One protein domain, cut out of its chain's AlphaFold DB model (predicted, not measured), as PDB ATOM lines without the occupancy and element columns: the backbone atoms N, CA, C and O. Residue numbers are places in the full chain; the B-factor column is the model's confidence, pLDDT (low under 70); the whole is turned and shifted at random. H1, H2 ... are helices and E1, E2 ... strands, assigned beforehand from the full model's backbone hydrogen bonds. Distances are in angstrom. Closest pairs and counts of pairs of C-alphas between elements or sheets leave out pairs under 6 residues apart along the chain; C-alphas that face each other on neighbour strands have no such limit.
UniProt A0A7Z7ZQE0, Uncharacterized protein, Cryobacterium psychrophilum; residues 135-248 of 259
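AT A GLANCE: This is residues 135 to 248 of the 259 residues of an uncharacterized protein of Cryobacterium psychrophilum (UniProt A0A7Z7ZQE0). A small, twisted four-stranded sheet, with H1 over one face, joins a cluster of three helices, H2, H4 and H5, whose centres make a triangle at the end of the sheet where E2 ends and E3 begins. The longest axis runs from the loop around Val 193, beyond the sheet, to the end of H5, while short H3 only grazes the sheet. The printed part has 114 residues, with five named helices and four named strands in the order E1 H1 E2 H2 E3 E4 H3 H4 H5; the class is mixed, helices and strands. The sheet is mixed, in the order E1 E4 E3 E2. The whole is compact, with a radius of gyration of the C-alphas of 13.5 A and spans of 40 by 29 by 26 A.

IN THESE COORDINATES: E1, residues 138 to 142, begins at C-alpha 138 (195.412, 299.997, 195.672) and is 10.5 A long. H1 is residues 144 to 152, 12.3 A, and E2 residues 158 to 161, 9.9 A. H2 is residues 162 to 169, 10.7 A. E3, residues 182 to 186, measures 13.3 A and E4, residues 201 to 205, 13.6 A. H3 is residues 208 to 213, 8.9 A, and H4 residues 221 to 230, 14.3 A. H5, residues 234 to 247, is 19.9 A long and ends at C-alpha 247 (180.394, 306.825, 217.066).

HOW THE PARTS SIT: In the sheet, E1 and E4 are antiparallel, with N 142 and O 201 2.9 A apart. E4 and E3 are parallel, with N 202 and O 182 at 2.9 A. E3 and E2 are antiparallel, with N 161 and O 183 at 2.9 A; these three N and O pairs are within hydrogen-bond range. E1, H1 and E2 form a split strand-helix-strand unit, two strands of one sheet that are not neighbours, with H1 between them along the chain and E4 and E3 between them in the sheet, and its crossover is right-handed. H1 is on the sheet at a height over the sheet of 9.9 A, and it runs along the strands, at 26 degrees to E4 on the local plane. There are three layers, helices on both faces of the sheet: H4 on one face, H1 on the other. H2 stands at the sheet's level, 2.3 A in height. H2 and H4 touch at Gly 162 and Leu 228, closest C-alphas 5.0 A apart, at a shallow tilt of 31 degrees, opposite ways. H4 and H5, a helical hairpin, touch, the closest C-alphas being those of Leu 228 and Ala 236, 5.0 A apart. H2 and H5 touch too, closest at the C-alphas of Ala 166 and Phe 239, 6.4 A apart. H5 is not on the sheet. In H1, H2, H3, H4 and H5 every O i to N i+4 pair is within hydrogen-bond range.

THE WHOLE: The C-alphas of Val 193 and Phe 248, the two farthest apart, are 41.9 A apart. The printed part has no cut. The links from H2 to E3 and from E3 to E4 are long. Residues 154 to 156 have pLDDT under 70.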
ATOM      1  N   ARG A 135     196.523 304.699 198.672       90.81
ATOM      2  CA  ARG A 135     197.344 304.775 197.457       90.81
ATOM      3  C   ARG A 135     198.364 303.642 197.381       90.81
ATOM      4  O   ARG A 135     198.623 303.159 196.287       90.81
ATOM      5  N   ALA A 136     198.970 303.281 198.510       91.31
ATOM      6  CA  ALA A 136     199.954 302.202 198.561       91.31
ATOM      7  C   ALA A 136     199.306 300.818 198.412       91.31
ATOM      8  O   ALA A 136     199.927 299.930 197.841       91.31
ATOM      9  N   ASP A 137     198.063 300.676 198.873       93.50
ATOM     10  CA  ASP A 137     197.363 299.388 198.941       93.50
ATOM     11  C   ASP A 137     196.386 299.164 197.772       93.50
ATOM     12  O   ASP A 137     195.712 298.139 197.695       93.50
ATOM     13  N   THR A 138     196.255 300.138 196.866       96.12
ATOM     14  CA  THR A 138     195.412 299.997 195.672       96.12
ATOM     15  C   THR A 138     196.054 299.004 194.709       96.12
ATOM     16  O   THR A 138     197.145 299.256 194.196       96.12
ATOM     17  N   VAL A 139     195.344 297.912 194.413       96.56
ATOM     18  CA  VAL A 139     195.758 296.917 193.412       96.56
ATOM     19  C   VAL A 139     195.274 297.320 192.019       96.56
ATOM     20  O   VAL A 139     196.008 297.192 191.038       96.56
ATOM     21  N   VAL A 140     194.048 297.846 191.934       97.12
ATOM     22  CA  VAL A 140     193.429 298.304 190.684       97.12
ATOM     23  C   VAL A 140     192.774 299.662 190.893       97.12
ATOM     24  O   VAL A 140     192.049 299.863 191.863       97.12
ATOM     25  N   SER A 141     192.973 300.569 189.940       97.88
ATOM     26  CA  SER A 141     192.207 301.804 189.786       97.88
ATOM     27  C   SER A 141     191.457 301.750 188.454       97.88
ATOM     28  O   SER A 141     192.063 301.551 187.396       97.88
ATOM     29  N   THR A 142     190.131 301.876 188.492       97.94
ATOM     30  CA  THR A 142     189.267 301.639 187.329       97.94
ATOM     31  C   THR A 142     188.052 302.568 187.278       97.94
ATOM     32  O   THR A 142     187.868 303.446 188.125       97.94
ATOM     33  N   THR A 143     187.251 302.410 186.227       97.69
ATOM     34  CA  THR A 143     185.999 303.131 186.005       97.69
ATOM     35  C   THR A 143     184.838 302.439 186.710       97.69
ATOM     36  O   THR A 143     184.861 301.232 186.973       97.69
ATOM     37  N   LEU A 144     183.780 303.193 186.990       95.62
ATOM     38  CA  LEU A 144     182.590 302.657 187.633       95.62
ATOM     39  C   LEU A 144     181.913 301.527 186.825       95.62
ATOM     40  O   LEU A 144     181.570 300.513 187.436       95.62
ATOM     41  N   PRO A 145     181.750 301.618 185.487       96.69
ATOM     42  CA  PRO A 145     181.156 300.528 184.711       96.69
ATOM     43  C   PRO A 145     181.950 299.222 184.791       96.69
ATOM     44  O   PRO A 145     181.355 298.159 184.931       96.69
ATOM     45  N   ALA A 146     183.284 299.285 184.745       96.06
ATOM     46  CA  ALA A 146     184.121 298.089 184.824       96.06
ATOM     47  C   ALA A 146     184.050 297.428 186.207       96.06
ATOM     48  O   ALA A 146     183.955 296.206 186.307       96.06
ATOM     49  N   ALA A 147     184.037 298.239 187.268       95.25
ATOM     50  CA  ALA A 147     183.823 297.746 188.621       95.25
ATOM     51  C   ALA A 147     182.439 297.096 188.785       95.25
ATOM     52  O   ALA A 147     182.337 296.067 189.442       95.25
ATOM     53  N   GLN A 148     181.387 297.651 188.173       94.06
ATOM     54  CA  GLN A 148     180.050 297.056 188.239       94.06
ATOM     55  C   GLN A 148     180.012 295.678 187.567       94.06
ATOM     56  O   GLN A 148     179.547 294.728 188.185       94.06
ATOM     57  N   THR A 149     180.592 295.540 186.371       93.94
ATOM     58  CA  THR A 149     180.727 294.235 185.699       93.94
ATOM     59  C   THR A 149     181.448 293.216 186.584       93.94
ATOM     60  O   THR A 149     181.038 292.064 186.651       93.94
ATOM     61  N   PHE A 150     182.506 293.636 187.286       92.69
ATOM     62  CA  PHE A 150     183.231 292.771 188.217       92.69
ATOM     63  C   PHE A 150     182.370 292.306 189.401       92.69
ATOM     64  O   PHE A 150     182.466 291.151 189.805       92.69
ATOM     65  N   LEU A 151     181.525 293.185 189.946       90.62
ATOM     66  CA  LEU A 151     180.614 292.847 191.046       90.62
ATOM     67  C   LEU A 151     179.454 291.944 190.593       90.62
ATOM     68  O   LEU A 151     178.988 291.116 191.375       90.62
ATOM     69  N   ASP A 152     179.006 292.084 189.345       89.69
ATOM     70  CA  ASP A 152     177.898 291.310 188.772       89.69
ATOM     71  C   ASP A 152     178.302 289.874 188.378       89.69
ATOM     72  O   ASP A 152     177.433 289.022 188.198       89.69
ATOM     73  N   ASP A 153     179.606 289.586 188.289       83.19
ATOM     74  CA  ASP A 153     180.179 288.276 187.926       83.19
ATOM     75  C   ASP A 153     179.835 287.161 188.944       83.19
ATOM     76  O   ASP A 153     180.062 285.986 188.686       83.19
ATOM     77  N   GLY A 154     179.255 287.498 190.106       68.19
ATOM     78  CA  GLY A 154     178.630 286.560 191.058       68.19
ATOM     79  C   GLY A 154     179.577 285.597 191.792       68.19
ATOM     80  O   GLY A 154     179.178 284.989 192.784       68.19
ATOM     81  N   GLU A 155     180.824 285.475 191.341       67.69
ATOM     82  CA  GLU A 155     181.843 284.582 191.902       67.69
ATOM     83  C   GLU A 155     182.729 285.245 192.973       67.69
ATOM     84  O   GLU A 155     183.478 284.553 193.665       67.69
ATOM     85  N   ALA A 156     182.684 286.574 193.122       63.47
ATOM     86  CA  ALA A 156     183.569 287.303 194.028       63.47
ATOM     87  C   ALA A 156     182.900 287.614 195.376       63.47
ATOM     88  O   ALA A 156     181.925 288.363 195.431       63.47
ATOM     89  N   ASP A 157     183.496 287.133 196.470       86.00
ATOM     90  CA  ASP A 157     183.281 287.734 197.787       86.00
ATOM     91  C   ASP A 157     183.897 289.143 197.775       86.00
ATOM     92  O   ASP A 157     185.068 289.341 197.407       86.00
ATOM     93  N   TYR A 158     183.085 290.137 198.133       93.12
ATOM     94  CA  TYR A 158     183.506 291.529 198.197       93.12
ATOM     95  C   TYR A 158     182.902 292.259 199.391       93.12
ATOM     96  O   TYR A 158     181.831 291.918 199.898       93.12
ATOM     97  N   ALA A 159     183.574 293.338 199.783       96.25
ATOM     98  CA  ALA A 159     183.081 294.285 200.763       96.25
ATOM     99  C   ALA A 159     183.240 295.719 200.248       96.25
ATOM    100  O   ALA A 159     184.325 296.149 199.849       96.25
ATOM    101  N   LEU A 160     182.151 296.482 200.266       96.75
ATOM    102  CA  LEU A 160     182.154 297.899 199.917       96.75
ATOM    103  C   LEU A 160     182.659 298.723 201.103       96.75
ATOM    104  O   LEU A 160     182.292 298.453 202.246       96.75
ATOM    105  N   SER A 161     183.462 299.752 200.843       97.00
ATOM    106  CA  SER A 161     183.962 300.685 201.863       97.00
ATOM    107  C   SER A 161     183.766 302.148 201.433       97.00
ATOM    108  O   SER A 161     183.056 302.445 200.466       97.00
ATOM    109  N   GLY A 162     184.363 303.081 202.175       95.44
ATOM    110  CA  GLY A 162     184.281 304.517 201.925       95.44
ATOM    111  C   GLY A 162     182.854 305.050 202.067       95.44
ATOM    112  O   GLY A 162     182.078 304.586 202.904       95.44
ATOM    113  N   SER A 163     182.487 306.020 201.229       94.56
ATOM    114  CA  SER A 163     181.185 306.699 201.293       94.56
ATOM    115  C   SER A 163     180.001 305.736 201.159       94.56
ATOM    116  O   SER A 163     178.989 305.907 201.833       94.56
ATOM    117  N   THR A 164     180.127 304.681 200.346       94.00
ATOM    118  CA  THR A 164     179.061 303.685 200.163       94.00
ATOM    119  C   THR A 164     178.764 302.922 201.456       94.00
ATOM    120  O   THR A 164     177.601 302.771 201.831       94.00
ATOM    121  N   ALA A 165     179.802 302.485 202.175       96.06
ATOM    122  CA  ALA A 165     179.633 301.851 203.482       96.06
ATOM    123  C   ALA A 165     179.205 302.856 204.558       96.06
ATOM    124  O   ALA A 165     178.391 302.533 205.420       96.06
ATOM    125  N   ALA A 166     179.680 304.100 204.482       95.31
ATOM    126  CA  ALA A 166     179.261 305.162 205.393       95.31
ATOM    127  C   ALA A 166     177.746 305.385 205.341       95.31
ATOM    128  O   ALA A 166     177.097 305.442 206.382       95.31
ATOM    129  N   VAL A 167     177.166 305.442 204.136       94.69
ATOM    130  CA  VAL A 167     175.712 305.557 203.949       94.69
ATOM    131  C   VAL A 167     174.981 304.383 204.597       94.69
ATOM    132  O   VAL A 167     173.975 304.605 205.267       94.69
ATOM    133  N   HIS A 168     175.490 303.155 204.457       94.06
ATOM    134  CA  HIS A 168     174.927 301.985 205.137       94.06
ATOM    135  C   HIS A 168     174.905 302.177 206.664       94.06
ATOM    136  O   HIS A 168     173.842 302.074 207.281       94.06
ATOM    137  N   TYR A 169     176.038 302.549 207.267       93.75
ATOM    138  CA  TYR A 169     176.145 302.752 208.717       93.75
ATOM    139  C   TYR A 169     175.372 303.973 209.243       93.75
ATOM    140  O   TYR A 169     174.964 303.985 210.401       93.75
ATOM    141  N   LEU A 170     175.105 304.971 208.398       92.81
ATOM    142  CA  LEU A 170     174.303 306.158 208.718       92.81
ATOM    143  C   LEU A 170     172.794 305.958 208.464       92.81
ATOM    144  O   LEU A 170     172.038 306.922 208.327       92.81
ATOM    145  N   GLY A 171     172.329 304.706 208.402       89.56
ATOM    146  CA  GLY A 171     170.907 304.378 208.273       89.56
ATOM    147  C   GLY A 171     170.372 304.442 206.840       89.56
ATOM    148  O   GLY A 171     169.178 304.662 206.637       89.56
ATOM    149  N   GLY A 172     171.242 304.283 205.840       86.00
ATOM    150  CA  GLY A 172     170.884 304.173 204.422       86.00
ATOM    151  C   GLY A 172     170.513 305.490 203.737       86.00
ATOM    152  O   GLY A 172     170.174 305.492 202.555       86.00
ATOM    153  N   ARG A 173     170.567 306.623 204.446       78.81
ATOM    154  CA  ARG A 173     170.254 307.940 203.879       78.81
ATOM    155  C   ARG A 173     171.523 308.596 203.365       78.81
ATOM    156  O   ARG A 173     172.380 308.990 204.150       78.81
ATOM    157  N   ASN A 174     171.620 308.756 202.049       79.44
ATOM    158  CA  ASN A 174     172.695 309.546 201.474       79.44
ATOM    159  C   ASN A 174     172.382 311.044 201.615       79.44
ATOM    160  O   ASN A 174     171.486 311.565 200.954       79.44
ATOM    161  N   THR A 175     173.116 311.726 202.491       71.81
ATOM    162  CA  THR A 175     172.995 313.173 202.719       71.81
ATOM    163  C   THR A 175     173.949 314.000 201.856       71.81
ATOM    164  O   THR A 175     173.932 315.225 201.948       71.81
ATOM    165  N   VAL A 176     174.785 313.359 201.030       75.88
ATOM    166  CA  VAL A 176     175.784 314.012 200.172       75.88
ATOM    167  C   VAL A 176     175.463 313.722 198.703       75.88
ATOM    168  O   VAL A 176     175.156 312.595 198.329       75.88
ATOM    169  N   ALA A 177     175.518 314.745 197.845       71.88
ATOM    170  CA  ALA A 177     175.111 314.629 196.439       71.88
ATOM    171  C   ALA A 177     175.986 313.669 195.607       71.88
ATOM    172  O   ALA A 177     175.528 313.141 194.597       71.88
ATOM    173  N   ASP A 178     177.227 313.443 196.034       81.00
ATOM    174  CA  ASP A 178     178.205 312.583 195.376       81.00
ATOM    175  C   ASP A 178     178.933 311.730 196.426       81.00
ATOM    176  O   ASP A 178     179.208 312.186 197.536       81.00
ATOM    177  N   LEU A 179     179.233 310.479 196.077       83.56
ATOM    178  CA  LEU A 179     179.966 309.544 196.930       83.56
ATOM    179  C   LEU A 179     181.484 309.636 196.720       83.56
ATOM    180  O   LEU A 179     182.237 309.087 197.526       83.56
ATOM    181  N   GLY A 180     181.937 310.343 195.682       88.25
ATOM    182  CA  GLY A 180     183.341 310.419 195.307       88.25
ATOM    183  C   GLY A 180     183.880 309.058 194.863       88.25
ATOM    184  O   GLY A 180     183.149 308.210 194.342       88.25
ATOM    185  N   ARG A 181     185.181 308.842 195.085       92.56
ATOM    186  CA  ARG A 181     185.851 307.582 194.747       92.56
ATOM    187  C   ARG A 181     185.291 306.426 195.579       92.56
ATOM    188  O   ARG A 181     185.242 306.504 196.804       92.56
ATOM    189  N   ARG A 182     184.918 305.331 194.914       94.75
ATOM    190  CA  ARG A 182     184.408 304.115 195.564       94.75
ATOM    191  C   ARG A 182     185.537 303.148 195.883       94.75
ATOM    192  O   ARG A 182     186.558 303.121 195.200       94.75
ATOM    193  N   ILE A 183     185.327 302.347 196.922       97.56
ATOM    194  CA  ILE A 183     186.327 301.423 197.454       97.56
ATOM    195  C   ILE A 183     185.704 300.036 197.541       97.56
ATOM    196  O   ILE A 183     184.636 299.875 198.140       97.56
ATOM    197  N   ILE A 184     186.379 299.056 196.948       97.19
ATOM    198  CA  ILE A 184     185.992 297.646 196.967       97.19
ATOM    199  C   ILE A 184     187.153 296.848 197.558       97.19
ATOM    200  O   ILE A 184     188.288 296.984 197.110       97.19
ATOM    201  N   TYR A 185     186.858 296.001 198.537       96.88
ATOM    202  CA  TYR A 185     187.748 294.929 198.968       96.88
ATOM    203  C   TYR A 185     187.278 293.611 198.375       96.88
ATOM    204  O   TYR A 185     186.073 293.387 198.259       96.88
ATOM    205  N   THR A 186     188.216 292.748 198.001       94.62
ATOM    206  CA  THR A 186     187.905 291.401 197.524       94.62
ATOM    207  C   THR A 186     189.008 290.416 197.890       94.62
ATOM    208  O   THR A 186     190.183 290.779 197.998       94.62
ATOM    209  N   THR A 187     188.637 289.150 198.045       91.56
ATOM    210  CA  THR A 187     189.585 288.034 198.147       91.56
ATOM    211  C   THR A 187     190.041 287.521 196.780       91.56
ATOM    212  O   THR A 187     190.975 286.721 196.709       91.56
ATOM    213  N   ARG A 188     189.383 287.933 195.686       91.00
ATOM    214  CA  ARG A 188     189.750 287.530 194.325       91.00
ATOM    215  C   ARG A 188     191.050 288.215 193.922       91.00
ATOM    216  O   ARG A 188     191.188 289.430 194.023       91.00
ATOM    217  N   THR A 189     191.994 287.432 193.410       91.25
ATOM    218  CA  THR A 189     193.196 287.990 192.794       91.25
ATOM    219  C   THR A 189     192.801 288.767 191.543       91.25
ATOM    220  O   THR A 189     192.194 288.212 190.628       91.25
ATOM    221  N   VAL A 190     193.149 290.049 191.521       92.56
ATOM    222  CA  VAL A 190     192.901 290.973 190.411       92.56
ATOM    223  C   VAL A 190     194.205 291.656 190.022       92.56
ATOM    224  O   VAL A 190     195.099 291.819 190.851       92.56
ATOM    225  N   SER A 191     194.317 292.073 188.764       94.88
ATOM    226  CA  SER A 191     195.449 292.856 188.280       94.88
ATOM    227  C   SER A 191     194.970 294.061 187.484       94.88
ATOM    228  O   SER A 191     193.945 294.013 186.811       94.88
ATOM    229  N   GLN A 192     195.737 295.153 187.506       96.25
ATOM    230  CA  GLN A 192     195.399 296.371 186.762       96.25
ATOM    231  C   GLN A 192     195.211 296.119 185.256       96.25
ATOM    232  O   GLN A 192     194.488 296.870 184.610       96.25
ATOM    233  N   VAL A 193     195.845 295.085 184.691       95.75
ATOM    234  CA  VAL A 193     195.716 294.735 183.264       95.75
ATOM    235  C   VAL A 193     194.336 294.188 182.892       95.75
ATOM    236  O   VAL A 193     193.969 294.252 181.722       95.75
ATOM    237  N   ASP A 194     193.572 293.692 183.870       92.81
ATOM    238  CA  ASP A 194     192.235 293.122 183.662       92.81
ATOM    239  C   ASP A 194     191.149 294.210 183.600       92.81
ATOM    240  O   ASP A 194     189.999 293.941 183.257       92.81
ATOM    241  N   PHE A 195     191.511 295.456 183.928       96.94
ATOM    242  CA  PHE A 195     190.583 296.567 184.086       96.94
ATOM    243  C   PHE A 195     191.011 297.780 183.253       96.94
ATOM    244  O   PHE A 195     192.196 298.124 183.206       96.94
ATOM    245  N   PRO A 196     190.061 298.512 182.644       97.69
ATOM    246  CA  PRO A 196     190.374 299.809 182.066       97.69
ATOM    247  C   PRO A 196     190.839 300.764 183.171       97.69
ATOM    248  O   PRO A 196     190.264 300.795 184.261       97.69
ATOM    249  N   ALA A 197     191.870 301.558 182.883       97.31
ATOM    250  CA  ALA A 197     192.356 302.566 183.817       97.31
ATOM    251  C   ALA A 197     191.283 303.639 184.057       97.31
ATOM    252  O   ALA A 197     190.687 304.166 183.118       97.31
ATOM    253  N   GLY A 198     191.068 303.977 185.323       95.94
ATOM    254  CA  GLY A 198     190.148 305.021 185.768       95.94
ATOM    255  C   GLY A 198     190.440 305.385 187.218       95.94
ATOM    256  O   GLY A 198     191.279 304.749 187.854       95.94
ATOM    257  N   ASP A 199     189.792 306.417 187.745       94.00
ATOM    258  CA  ASP A 199     190.025 306.920 189.104       94.00
ATOM    259  C   ASP A 199     188.744 307.013 189.952       94.00
ATOM    260  O   ASP A 199     188.776 307.522 191.080       94.00
ATOM    261  N   GLU A 200     187.643 306.475 189.425       94.88
ATOM    262  CA  GLU A 200     186.318 306.449 190.047       94.88
ATOM    263  C   GLU A 200     186.211 305.353 191.114       94.88
ATOM    264  O   GLU A 200     185.529 305.534 192.125       94.88
ATOM    265  N   VAL A 201     186.887 304.217 190.909       97.00
ATOM    266  CA  VAL A 201     186.857 303.065 191.817       97.00
ATOM    267  C   VAL A 201     188.266 302.540 192.049       97.00
ATOM    268  O   VAL A 201     189.031 302.366 191.101       97.00
ATOM    269  N   ILE A 202     188.593 302.249 193.307       97.56
ATOM    270  CA  ILE A 202     189.790 301.491 193.676       97.56
ATOM    271  C   ILE A 202     189.405 300.132 194.254       97.56
ATOM    272  O   ILE A 202     188.451 300.022 195.028       97.56
ATOM    273  N   ILE A 203     190.162 299.106 193.869       97.00
ATOM    274  CA  ILE A 203     190.018 297.736 194.359       97.00
ATOM    275  C   ILE A 203     191.263 297.383 195.168       97.00
ATOM    276  O   ILE A 203     192.396 297.609 194.725       97.00
ATOM    277  N   LEU A 204     191.036 296.846 196.362       96.44
ATOM    278  CA  LEU A 204     192.056 296.435 197.314       96.44
ATOM    279  C   LEU A 204     191.874 294.964 197.683       96.44
ATOM    280  O   LEU A 204     190.770 294.418 197.629       96.44
ATOM    281  N   THR A 205     192.964 294.339 198.114       94.19
ATOM    282  CA  THR A 205     192.934 292.970 198.625       94.19
ATOM    283  C   THR A 205     192.377 292.940 200.042       94.19
ATOM    284  O   THR A 205     192.791 293.710 200.911       94.19
ATOM    285  N   GLU A 206     191.455 292.018 200.289       92.56
ATOM    286  CA  GLU A 206     190.938 291.730 201.620       92.56
ATOM    287  C   GLU A 206     191.894 290.808 202.394       92.56
ATOM    288  O   GLU A 206     192.311 289.759 201.898       92.56
ATOM    289  N   ASP A 207     192.259 291.179 203.625       92.75
ATOM    290  CA  ASP A 207     193.058 290.301 204.482       92.75
ATOM    291  C   ASP A 207     192.212 289.180 205.109       92.75
ATOM    292  O   ASP A 207     190.983 289.220 205.149       92.75
ATOM    293  N   GLN A 208     192.885 288.167 205.660       89.44
ATOM    294  CA  GLN A 208     192.224 286.980 206.208       89.44
ATOM    295  C   GLN A 208     191.237 287.276 207.342       89.44
ATOM    296  O   GLN A 208     190.312 286.492 207.553       89.44
ATOM    297  N   ASP A 209     191.455 288.330 208.128       91.12
ATOM    298  CA  ASP A 209     190.545 288.679 209.210       91.12
ATOM    299  C   ASP A 209     189.287 289.374 208.693       91.12
ATOM    300  O   ASP A 209     188.180 289.008 209.097       91.12
ATOM    301  N   ALA A 210     189.455 290.296 207.746       93.00
ATOM    302  CA  ALA A 210     188.355 290.929 207.032       93.00
ATOM    303  C   ALA A 210     187.485 289.886 206.312       93.00
ATOM    304  O   ALA A 210     186.298 289.777 206.631       93.00
ATOM    305  N   ALA A 211     188.103 288.993 205.527       91.00
ATOM    306  CA  ALA A 211     187.406 287.957 204.756       91.00
ATOM    307  C   ALA A 211     186.559 287.017 205.627       91.00
ATOM    308  O   ALA A 211     185.593 286.401 205.174       91.00
ATOM    309  N   ARG A 212     186.906 286.874 206.914       89.88
ATOM    310  CA  ARG A 212     186.093 286.111 207.869       89.88
ATOM    311  C   ARG A 212     184.908 286.901 208.415       89.88
ATOM    312  O   ARG A 212     183.877 286.283 208.695       89.88
ATOM    313  N   LYS A 213     185.070 288.208 208.627       91.38
ATOM    314  CA  LYS A 213     184.162 289.061 209.406       91.38
ATOM    315  C   LYS A 213     183.202 289.889 208.549       91.38
ATOM    316  O   LYS A 213     182.075 290.112 208.984       91.38
ATOM    317  N   TRP A 214     183.598 290.335 207.361       93.88
ATOM    318  CA  TRP A 214     182.813 291.255 206.528       93.88
ATOM    319  C   TRP A 214     181.750 290.521 205.702       93.88
ATOM    320  O   TRP A 214     181.784 290.455 204.482       93.88
ATOM    321  N   ARG A 215     180.766 289.934 206.394       88.38
ATOM    322  CA  ARG A 215     179.699 289.121 205.775       88.38
ATOM    323  C   ARG A 215     178.494 289.921 205.287       88.38
ATOM    324  O   ARG A 215     177.626 289.364 204.627       88.38
ATOM    325  N   SER A 216     178.416 291.205 205.623       87.50
ATOM    326  CA  SER A 216     177.309 292.087 205.235       87.50
ATOM    327  C   SER A 216     177.460 292.685 203.833       87.50
ATOM    328  O   SER A 216     176.587 293.442 203.415       87.50
ATOM    329  N   GLY A 217     178.563 292.401 203.131       92.56
ATOM    330  CA  GLY A 217     178.929 293.082 201.885       92.56
ATOM    331  C   GLY A 217     179.524 294.479 202.100       92.56
ATOM    332  O   GLY A 217     179.751 295.208 201.136       92.56
ATOM    333  N   TYR A 218     179.801 294.860 203.351       96.19
ATOM    334  CA  TYR A 218     180.437 296.126 203.713       96.19
ATOM    335  C   TYR A 218     181.649 295.885 204.608       96.19
ATOM    336  O   TYR A 218     181.636 295.004 205.470       96.19
ATOM    337  N   ALA A 219     182.679 296.711 204.430       97.50
ATOM    338  CA  ALA A 219     183.816 296.749 205.331       97.50
ATOM    339  C   ALA A 219     183.353 297.144 206.738       97.50
ATOM    340  O   ALA A 219     182.328 297.814 206.910       97.50
ATOM    341  N   SER A 220     184.107 296.750 207.763       97.12
ATOM    342  CA  SER A 220     183.766 297.095 209.143       97.12
ATOM    343  C   SER A 220     183.725 298.606 209.359       97.12
ATOM    344  O   SER A 220     184.281 299.395 208.588       97.12
ATOM    345  N   LEU A 221     183.051 299.028 210.426       96.62
ATOM    346  CA  LEU A 221     182.886 300.443 210.731       96.62
ATOM    347  C   LEU A 221     184.233 301.140 210.974       96.62
ATOM    348  O   LEU A 221     184.431 302.254 210.485       96.62
ATOM    349  N   ALA A 222     185.188 300.479 211.644       97.81
ATOM    350  CA  ALA A 222     186.519 301.053 211.831       97.81
ATOM    351  C   ALA A 222     187.272 301.192 210.500       97.81
ATOM    352  O   ALA A 222     187.892 302.229 210.255       97.81
ATOM    353  N   GLN A 223     187.197 300.180 209.626       98.00
ATOM    354  CA  GLN A 223     187.810 300.245 208.298       98.00
ATOM    355  C   GLN A 223     187.182 301.350 207.447       98.00
ATOM    356  O   GLN A 223     187.901 302.139 206.847       98.00
ATOM    357  N   THR A 224     185.852 301.440 207.438       97.94
ATOM    358  CA  THR A 224     185.108 302.455 206.684       97.94
ATOM    359  C   THR A 224     185.528 303.861 207.102       97.94
ATOM    360  O   THR A 224     185.793 304.706 206.248       97.94
ATOM    361  N   TYR A 225     185.649 304.106 208.409       98.12
ATOM    362  CA  TYR A 225     186.142 305.377 208.933       98.12
ATOM    363  C   TYR A 225     187.573 305.684 208.463       98.12
ATOM    364  O   TYR A 225     187.841 306.782 207.979       98.12
ATOM    365  N   ALA A 226     188.485 304.714 208.569       98.12
ATOM    366  CA  ALA A 226     189.875 304.889 208.154       98.12
ATOM    367  C   ALA A 226     190.015 305.124 206.641       98.12
ATOM    368  O   ALA A 226     190.804 305.961 206.209       98.12
ATOM    369  N   ASP A 227     189.224 304.421 205.835       97.69
ATOM    370  CA  ASP A 227     189.221 304.568 204.384       97.69
ATOM    371  C   ASP A 227     188.673 305.931 203.952       97.69
ATOM    372  O   ASP A 227     189.238 306.557 203.058       97.69
ATOM    373  N   LEU A 228     187.616 306.438 204.596       97.06
ATOM    374  CA  LEU A 228     187.141 307.804 204.363       97.06
ATOM    375  C   LEU A 228     188.200 308.843 204.738       97.06
ATOM    376  O   LEU A 228     188.437 309.767 203.967       97.06
ATOM    377  N   TRP A 229     188.874 308.671 205.876       96.81
ATOM    378  CA  TRP A 229     189.946 309.572 206.300       96.81
ATOM    379  C   TRP A 229     191.093 309.629 205.283       96.81
ATOM    380  O   TRP A 229     191.649 310.694 205.018       96.81
ATOM    381  N   ALA A 230     191.452 308.481 204.707       96.12
ATOM    382  CA  ALA A 230     192.485 308.383 203.682       96.12
ATOM    383  C   ALA A 230     191.996 308.767 202.273       96.12
ATOM    384  O   ALA A 230     192.813 308.910 201.359       96.12
ATOM    385  N   SER A 231     190.684 308.911 202.072       94.94
ATOM    386  CA  SER A 231     190.104 309.266 200.781       94.94
ATOM    387  C   SER A 231     190.195 310.772 200.530       94.94
ATOM    388  O   SER A 231     189.952 311.573 201.432       94.94
ATOM    389  N   PRO A 232     190.520 311.199 199.299       90.12
ATOM    390  CA  PRO A 232     190.486 312.610 198.952       90.12
ATOM    391  C   PRO A 232     189.043 313.114 198.804       90.12
ATOM    392  O   PRO A 232     188.125 312.353 198.503       90.12
ATOM    393  N   GLY A 233     188.876 314.432 198.908       89.62
ATOM    394  CA  GLY A 233     187.615 315.112 198.609       89.62
ATOM    395  C   GLY A 233     186.838 315.543 199.849       89.62
ATOM    396  O   GLY A 233     186.989 315.006 200.945       89.62
ATOM    397  N   TRP A 234     185.993 316.555 199.667       91.50
ATOM    398  CA  TRP A 234     185.186 317.123 200.746       91.50
ATOM    399  C   TRP A 234     184.073 316.160 201.192       91.50
ATOM    400  O   TRP A 234     183.700 316.150 202.360       91.50
ATOM    401  N   GLN A 235     183.593 315.299 200.289       91.44
ATOM    402  CA  GLN A 235     182.573 314.283 200.556       91.44
ATOM    403  C   GLN A 235     183.050 313.299 201.633       91.44
ATOM    404  O   GLN A 235     182.336 313.027 202.597       91.44
ATOM    405  N   ALA A 236     184.288 312.810 201.499       93.38
ATOM    406  CA  ALA A 236     184.887 311.890 202.455       93.38
ATOM    407  C   ALA A 236     185.053 312.535 203.840       93.38
ATOM    408  O   ALA A 236     184.779 311.896 204.857       93.38
ATOM    409  N   ALA A 237     185.412 313.824 203.888       93.12
ATOM    410  CA  ALA A 237     185.485 314.585 205.133       93.12
ATOM    411  C   ALA A 237     184.110 314.718 205.817       93.12
ATOM    412  O   ALA A 237     184.012 314.519 207.029       93.12
ATOM    413  N   GLU A 238     183.039 314.984 205.059       93.75
ATOM    414  CA  GLU A 238     181.677 315.069 205.607       93.75
ATOM    415  C   GLU A 238     181.183 313.726 206.156       93.75
ATOM    416  O   GLU A 238     180.666 313.672 207.275       93.75
ATOM    417  N   PHE A 239     181.401 312.625 205.430       94.81
ATOM    418  CA  PHE A 239     181.060 311.291 205.930       94.81
ATOM    419  C   PHE A 239     181.893 310.898 207.151       94.81
ATOM    420  O   PHE A 239     181.341 310.369 208.116       94.81
ATOM    421  N   THR A 240     183.194 311.208 207.161       95.12
ATOM    422  CA  THR A 240     184.062 310.970 208.325       95.12
ATOM    423  C   THR A 240     183.528 311.709 209.549       95.12
ATOM    424  O   THR A 240     183.387 311.118 210.620       95.12
ATOM    425  N   ARG A 241     183.162 312.989 209.391       93.81
ATOM    426  CA  ARG A 241     182.586 313.815 210.459       93.81
ATOM    427  C   ARG A 241     181.262 313.241 210.965       93.81
ATOM    428  O   ARG A 241     181.085 313.121 212.175       93.81
ATOM    429  N   ALA A 242     180.362 312.852 210.064       93.69
ATOM    430  CA  ALA A 242     179.070 312.264 210.418       93.69
ATOM    431  C   ALA A 242     179.218 310.934 211.177       93.69
ATOM    432  O   ALA A 242     178.560 310.726 212.203       93.69
ATOM    433  N   LEU A 243     180.120 310.054 210.725       94.62
ATOM    434  CA  LEU A 243     180.439 308.816 211.436       94.62
ATOM    435  C   LEU A 243     181.047 309.110 212.806       94.62
ATOM    436  O   LEU A 243     180.606 308.522 213.787       94.62
ATOM    437  N   LYS A 244     181.992 310.054 212.903       94.38
ATOM    438  CA  LYS A 244     182.615 310.431 214.178       94.38
ATOM    439  C   LYS A 244     181.581 310.882 215.208       94.38
ATOM    440  O   LYS A 244     181.592 310.392 216.332       94.38
ATOM    441  N   THR A 245     180.651 311.755 214.814       93.25
ATOM    442  CA  THR A 245     179.553 312.213 215.682       93.25
ATOM    443  C   THR A 245     178.637 311.070 216.117       93.25
ATOM    444  O   THR A 245     178.165 311.063 217.249       93.25
ATOM    445  N   THR A 246     178.394 310.096 215.238       92.69
ATOM    446  CA  THR A 246     177.554 308.929 215.550       92.69
ATOM    447  C   THR A 246     178.260 307.956 216.496       92.69
ATOM    448  O   THR A 246     177.635 307.412 217.402       92.69
ATOM    449  N   LEU A 247     179.561 307.746 216.295       91.69
ATOM    450  CA  LEU A 247     180.394 306.825 217.066       91.69
ATOM    451  C   LEU A 247     180.711 307.341 218.471       91.69
ATOM    452  O   LEU A 247     180.752 306.559 219.419       91.69
ATOM    453  N   PHE A 248     180.928 308.650 218.600       91.69
ATOM    454  CA  PHE A 248     181.352 309.296 219.841       91.69
ATOM    455  C   PHE A 248     180.436 310.489 220.169       91.69
ATOM    456  O   PHE A 248     180.874 311.639 220.133       91.69
TER     457      PHE A 248